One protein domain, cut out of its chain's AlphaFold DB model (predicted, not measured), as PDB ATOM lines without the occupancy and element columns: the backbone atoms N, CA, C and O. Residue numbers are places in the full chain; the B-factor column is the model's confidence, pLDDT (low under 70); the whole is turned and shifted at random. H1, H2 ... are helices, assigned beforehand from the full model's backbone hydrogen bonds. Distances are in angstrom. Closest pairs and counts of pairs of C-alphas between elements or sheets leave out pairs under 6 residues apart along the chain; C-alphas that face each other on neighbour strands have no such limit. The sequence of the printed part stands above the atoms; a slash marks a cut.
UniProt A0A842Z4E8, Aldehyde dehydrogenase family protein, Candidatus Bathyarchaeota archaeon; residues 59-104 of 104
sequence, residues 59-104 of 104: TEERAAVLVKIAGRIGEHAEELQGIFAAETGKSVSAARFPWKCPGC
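This is residues 59 to 104 of the 104 residues of the protein "Aldehyde dehydrogenase family protein" of Candidatus Bathyarchaeota archaeon (UniProt A0A842Z4E8). Two helices, the long H1 and the shorter H2, meet near their ends at a corner and make an L, and the short H3 folds back onto H2; after it a tail with no named element, residues 96 to 104, heads back in the direction from which H1 came. The first part of H1, residues 59 to 69, stands free and sticks out as an arm. The printed part has 46 residues with three named helices in the order H1, H2, H3 and no named strand, and its class is all helix. It is loose, with a radius of gyration of the C-alphas of 12.7 A, and elongated, spanning 37 by 19 by 15 A.

Start at residue 59 and read along H1, residues 59 to 75, then pass His 76, the tight link, into H2, residues 77 to 88. H1 and H2 are close but not clearly touching: their closest C-alphas, those of Ile 73 and Leu 80, are 7.9 A apart. Their lines stand about perpendicular, at 82 degrees. Read on through the tight link of residues 89 to 91 to H3, residues 92 to 95. H2 and H3 touch, H2 with residues 81 to 85 alone, and the closest C-alphas are those of Ala 85 and Ala 95, 5.6 A apart. H1 and H3 are apart. In the backbones of H1 and H2 every O i to N i+4 pair is within hydrogen-bond range, while H3 is too short for such a pair and its one O i to N i+3 pair is within range.

Find C-alpha 59 at (36.572, 17.796, -18.895); from there H1 runs 24.4 A from first to last C-alpha, over 17 residues, to C-alpha 75 at (20.931, 2.469, -29.583). H2 begins at Ala 77 and ends at Thr 88, 12 residues and 16.0 A from first to last C-alpha. H3, from Val 92 to Ala 95, covers 4.8 A and ends at C-alpha 95 at (14.117, -2.614, -15.939).

The two C-alphas farthest apart are those of Glu 60 and Gly 89, at 37.3 A, and the C-alphas of Thr 59 and Cys 104, the chain's last residue, are 17.0 A apart. Without residues 59 to 69 the remaining 35 residues span 30 by 18 by 11 A, with a radius of gyration of 10.3 A. The printed part has no cut, and both links between helices are tight. Look in the B-factor column for the model's pLDDT: the mean of the printed part is 83.7, with 96 for H1, 92 for H2 and 73 for H3, and residues 95 to 104 are under 70.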
ATOM      1  N   THR A  59      37.951  18.180 -19.219       98.25
ATOM      2  CA  THR A  59      36.572  17.796 -18.895       98.25
ATOM      3  C   THR A  59      35.736  17.632 -20.162       98.25
ATOM      4  O   THR A  59      34.950  16.693 -20.248       98.25
ATOM      5  N   GLU A  60      35.947  18.485 -21.163       98.38
ATOM      6  CA  GLU A  60      35.253  18.462 -22.451       98.38
ATOM      7  C   GLU A  60      35.572  17.182 -23.231       98.38
ATOM      8  O   GLU A  60      34.661  16.535 -23.749       98.38
ATOM      9  N   GLU A  61      36.842  16.767 -23.264       98.31
ATOM     10  CA  GLU A  61      37.259  15.516 -23.908       98.31
ATOM     11  C   GLU A  61      36.592  14.300 -23.255       98.31
ATOM     12  O   GLU A  61      36.034  13.443 -23.949       98.31
ATOM     13  N   ARG A  62      36.571  14.241 -21.914       98.38
ATOM     14  CA  ARG A  62      35.888  13.158 -21.189       98.38
ATOM     15  C   ARG A  62      34.381  13.178 -21.422       98.38
ATOM     16  O   ARG A  62      33.792  12.122 -21.649       98.38
ATOM     17  N   ALA A  63      33.761  14.359 -21.400       98.12
ATOM     18  CA  ALA A  63      32.334  14.515 -21.661       98.12
ATOM     19  C   ALA A  63      31.969  14.025 -23.070       98.12
ATOM     20  O   ALA A  63      31.012  13.270 -23.224       98.12
ATOM     21  N   ALA A  64      32.769  14.363 -24.084       98.06
ATOM     22  CA  ALA A  64      32.549  13.906 -25.453       98.06
ATOM     23  C   ALA A  64      32.606  12.372 -25.578       98.06
ATOM     24  O   ALA A  64      31.807  11.783 -26.308       98.06
ATOM     25  N   VAL A  65      33.515  11.707 -24.858       97.69
ATOM     26  CA  VAL A  65      33.571  10.235 -24.809       97.69
ATOM     27  C   VAL A  65      32.334   9.658 -24.114       97.69
ATOM     28  O   VAL A  65      31.710   8.742 -24.650       97.69
ATOM     29  N   LEU A  66      31.927  10.216 -22.969       96.88
ATOM     30  CA  LEU A  66      30.737   9.766 -22.238       96.88
ATOM     31  C   LEU A  66      29.448   9.930 -23.054       96.88
ATOM     32  O   LEU A  66      28.616   9.028 -23.051       96.88
ATOM     33  N   VAL A  67      29.304  11.026 -23.805       96.88
ATOM     34  CA  VAL A  67      28.160  11.242 -24.708       96.88
ATOM     35  C   VAL A  67      28.118  10.182 -25.810       96.88
ATOM     36  O   VAL A  67      27.050   9.649 -26.107       96.88
ATOM     37  N   LYS A  68      29.269   9.811 -26.387       97.50
ATOM     38  CA  LYS A  68      29.331   8.722 -27.374       97.50
ATOM     39  C   LYS A  68      28.912   7.385 -26.761       97.50
ATOM     40  O   LYS A  68      28.134   6.662 -27.374       97.50
ATOM     41  N   ILE A  69      29.382   7.074 -25.551       96.31
ATOM     42  CA  ILE A  69      28.990   5.857 -24.821       96.31
ATOM     43  C   ILE A  69      27.479   5.855 -24.556       96.31
ATOM     44  O   ILE A  69      26.816   4.861 -24.836       96.31
ATOM     45  N   ALA A  70      26.922   6.974 -24.085       94.44
ATOM     46  CA  ALA A  70      25.488   7.134 -23.862       94.44
ATOM     47  C   ALA A  70      24.670   6.905 -25.142       94.44
ATOM     48  O   ALA A  70      23.674   6.188 -25.105       94.44
ATOM     49  N   GLY A  71      25.123   7.449 -26.277       93.50
ATOM     50  CA  GLY A  71      24.505   7.215 -27.582       93.50
ATOM     51  C   GLY A  71      24.444   5.728 -27.933       93.50
ATOM     52  O   GLY A  71      23.370   5.214 -28.228       93.50
ATOM     53  N   ARG A  72      25.568   5.009 -27.791       95.88
ATOM     54  CA  ARG A  72      25.622   3.556 -28.037       95.88
ATOM     55  C   ARG A  72      24.722   2.775 -27.084       95.88
ATOM     56  O   ARG A  72      24.023   1.870 -27.517       95.88
ATOM     57  N   ILE A  73      24.683   3.122 -25.798       92.94
ATOM     58  CA  ILE A  73      23.770   2.455 -24.858       92.94
ATOM     59  C   ILE A  73      22.306   2.711 -25.245       92.94
ATOM     60  O   ILE A  73      21.490   1.796 -25.172       92.94
ATOM     61  N   GLY A  74      21.975   3.927 -25.689       90.50
ATOM     62  CA  GLY A  74      20.644   4.279 -26.186       90.50
ATOM     63  C   GLY A  74      20.229   3.467 -27.416       90.50
ATOM     64  O   GLY A  74      19.116   2.949 -27.450       90.50
ATOM     65  N   GLU A  75      21.136   3.301 -28.384       94.69
ATOM     66  CA  GLU A  75      20.931   2.469 -29.583       94.69
ATOM     67  C   GLU A  75      20.617   1.002 -29.236       94.69
ATOM     68  O   GLU A  75      19.829   0.364 -29.929       94.69
ATOM     69  N   HIS A  76      21.181   0.485 -28.139       92.19
ATOM     70  CA  HIS A  76      21.014  -0.901 -27.681       92.19
ATOM     71  C   HIS A  76      20.086  -1.043 -26.458       92.19
ATOM     72  O   HIS A  76      20.090  -2.071 -25.777       92.19
ATOM     73  N   ALA A  77      19.283  -0.021 -26.141       89.88
ATOM     74  CA  ALA A  77      18.566   0.047 -24.869       89.88
ATOM     75  C   ALA A  77      17.565  -1.103 -24.657       89.88
ATOM     76  O   ALA A  77      17.452  -1.600 -23.539       89.88
ATOM     77  N   GLU A  78      16.841  -1.530 -25.695       89.88
ATOM     78  CA  GLU A  78      15.856  -2.620 -25.588       89.88
ATOM     79  C   GLU A  78      16.523  -3.968 -25.279       89.88
ATOM     80  O   GLU A  78      16.067  -4.705 -24.403       89.88
ATOM     81  N   GLU A  79      17.649  -4.255 -25.936       91.56
ATOM     82  CA  GLU A  79      18.455  -5.455 -25.696       91.56
ATOM     83  C   GLU A  79      18.993  -5.470 -24.258       91.56
ATOM     84  O   GLU A  79      18.784  -6.431 -23.512       91.56
ATOM     85  N   LEU A  80      19.610  -4.362 -23.830       91.44
ATOM     86  CA  LEU A  80      20.174  -4.208 -22.487       91.44
ATOM     87  C   LEU A  80      19.108  -4.296 -21.386       91.44
ATOM     88  O   LEU A  80      19.372  -4.839 -20.314       91.44
ATOM     89  N   GLN A  81      17.888  -3.814 -21.639       90.69
ATOM     90  CA  GLN A  81      16.762  -3.967 -20.710       90.69
ATOM     91  C   GLN A  81      16.360  -5.432 -20.528       90.69
ATOM     92  O   GLN A  81      16.074  -5.845 -19.403       90.69
ATOM     93  N   GLY A  82      16.347  -6.221 -21.606       91.38
ATOM     94  CA  GLY A  82      16.055  -7.654 -21.544       91.38
ATOM     95  C   GLY A  82      17.094  -8.423 -20.726       91.38
ATOM     96  O   GLY A  82      16.727  -9.207 -19.849       91.38
ATOM     97  N   ILE A  83      18.376  -8.135 -20.963       92.50
ATOM     98  CA  ILE A  83      19.522  -8.675 -20.211       92.50
ATOM     99  C   ILE A  83      19.379  -8.341 -18.722       92.50
ATOM    100  O   ILE A  83      19.335  -9.240 -17.885       92.50
ATOM    101  N   PHE A  84      19.188  -7.062 -18.393       91.69
ATOM    102  CA  PHE A  84      19.082  -6.606 -17.008       91.69
ATOM    103  C   PHE A  84      17.864  -7.189 -16.276       91.69
ATOM    104  O   PHE A  84      17.942  -7.548 -15.098       91.69
ATOM    105  N   ALA A  85      16.725  -7.316 -16.962       92.75
ATOM    106  CA  ALA A  85      15.537  -7.966 -16.415       92.75
ATOM    107  C   ALA A  85      15.782  -9.458 -16.134       92.75
ATOM    108  O   ALA A  85      15.327  -9.967 -15.110       92.75
ATOM    109  N   ALA A  86      16.509 -10.151 -17.016       94.00
ATOM    110  CA  ALA A  86      16.842 -11.561 -16.848       94.00
ATOM    111  C   ALA A  86      17.816 -11.805 -15.684       94.00
ATOM    112  O   ALA A  86      17.617 -12.754 -14.933       94.00
ATOM    113  N   GLU A  87      18.816 -10.941 -15.497       93.75
ATOM    114  CA  GLU A  87      19.790 -11.056 -14.400       93.75
ATOM    115  C   GLU A  87      19.197 -10.692 -13.035       93.75
ATOM    116  O   GLU A  87      19.493 -11.331 -12.030       93.75
ATOM    117  N   THR A  88      18.359  -9.652 -12.980       92.88
ATOM    118  CA  THR A  88      17.875  -9.091 -11.704       92.88
ATOM    119  C   THR A  88      16.482  -9.562 -11.299       92.88
ATOM    120  O   THR A  88      16.063  -9.321 -10.168       92.88
ATOM    121  N   GLY A  89      15.722 -10.170 -12.213       90.69
ATOM    122  CA  GLY A  89      14.326 -10.560 -11.990       90.69
ATOM    123  C   GLY A  89      13.319  -9.408 -12.032       90.69
ATOM    124  O   GLY A  89      12.122  -9.637 -11.844       90.69
ATOM    125  N   LYS A  90      13.761  -8.167 -12.284       84.81
ATOM    126  CA  LYS A  90      12.858  -7.020 -12.450       84.81
ATOM    127  C   LYS A  90      11.936  -7.237 -13.649       84.81
ATOM    128  O   LYS A  90      12.338  -7.793 -14.671       84.81
ATOM    129  N   SER A  91      10.697  -6.748 -13.563       83.81
ATOM    130  CA  SER A  91       9.836  -6.680 -14.748       83.81
ATOM    131  C   SER A  91      10.512  -5.828 -15.824       83.81
ATOM    132  O   SER A  91      11.221  -4.879 -15.504       83.81
ATOM    133  N   VAL A  92      10.247  -6.103 -17.103       77.25
ATOM    134  CA  VAL A  92      10.794  -5.293 -18.211       77.25
ATOM    135  C   VAL A  92      10.409  -3.817 -18.055       77.25
ATOM    136  O   VAL A  92      11.218  -2.929 -18.296       77.25
ATOM    137  N   SER A  93       9.201  -3.542 -17.547       77.56
ATOM    138  CA  SER A  93       8.755  -2.181 -17.230       77.56
ATOM    139  C   SER A  93       9.575  -1.503 -16.127       77.56
ATOM    140  O   SER A  93       9.799  -0.301 -16.215       77.56
ATOM    141  N   ALA A  94      10.039  -2.243 -15.115       71.31
ATOM    142  CA  ALA A  94      10.884  -1.730 -14.034       71.31
ATOM    143  C   ALA A  94      12.385  -1.750 -14.379       71.31
ATOM    144  O   ALA A  94      13.167  -1.007 -13.790       71.31
ATOM    145  N   ALA A  95      12.791  -2.598 -15.327       66.69
ATOM    146  CA  ALA A  95      14.117  -2.614 -15.939       66.69
ATOM    147  C   ALA A  95      14.273  -1.519 -17.004       66.69
ATOM    148  O   ALA A  95      15.393  -1.216 -17.409       66.69
ATOM    149  N   ARG A  96      13.166  -0.904 -17.443       66.88
ATOM    150  CA  ARG A  96      13.162   0.225 -18.368       66.88
ATOM    151  C   ARG A  96      13.922   1.395 -17.753       66.88
ATOM    152  O   ARG A  96      13.413   2.118 -16.899       66.88
ATOM    153  N   PHE A  97      15.153   1.576 -18.214       63.28
ATOM    154  CA  PHE A  97      16.026   2.662 -17.797       63.28
ATOM    155  C   PHE A  97      15.405   4.022 -18.160       63.28
ATOM    156  O   PHE A  97      15.160   4.279 -19.344       63.28
ATOM    157  N   PRO A  98      15.183   4.937 -17.197       57.62
ATOM    158  CA  PRO A  98      14.875   6.320 -17.516       57.62
ATOM    159  C   PRO A  98      16.182   7.023 -17.907       57.62
ATOM    160  O   PRO A  98      16.799   7.705 -17.103       57.62
ATOM    161  N   TRP A  99      16.618   6.869 -19.162       54.56
ATOM    162  CA  TRP A  99      17.776   7.599 -19.713       54.56
ATOM    163  C   TRP A  99      17.559   9.115 -19.826       54.56
ATOM    164  O   TRP A  99      18.461   9.841 -20.237       54.56
ATOM    165  N   LYS A 100      16.382   9.628 -19.448       50.50
ATOM    166  CA  LYS A 100      16.212  11.067 -19.283       50.50
ATOM    167  C   LYS A 100      17.000  11.511 -18.058       50.50
ATOM    168  O   LYS A 100      16.490  11.467 -16.943       50.50
ATOM    169  N   CYS A 101      18.220  11.987 -18.294       42.12
ATOM    170  CA  CYS A 101      18.806  12.987 -17.420       42.12
ATOM    171  C   CYS A 101      17.782  14.131 -17.319       42.12
ATOM    172  O   CYS A 101      17.403  14.687 -18.356       42.12
ATOM    173  N   PRO A 102      17.250  14.455 -16.131       36.16
ATOM    174  CA  PRO A 102      16.372  15.602 -15.991       36.16
ATOM    175  C   PRO A 102      17.205  16.856 -16.292       36.16
ATOM    176  O   PRO A 102      17.984  17.292 -15.451       36.16
ATOM    177  N   GLY A 103      17.078  17.400 -17.506       53.44
ATOM    178  CA  GLY A 103      17.779  18.620 -17.926       53.44
ATOM    179  C   GLY A 103      18.892  18.462 -18.972       53.44
ATOM    180  O   GLY A 103      19.632  19.424 -19.161       53.44
ATOM    181  N   CYS A 104      19.008  17.315 -19.657       44.41
ATOM    182  CA  CYS A 104      19.734  17.210 -20.935       44.41
ATOM    183  C   CYS A 104      18.761  17.024 -22.102       44.41
ATOM    184  O   CYS A 104      17.753  16.302 -21.911       44.41
TER     185      CYS A 104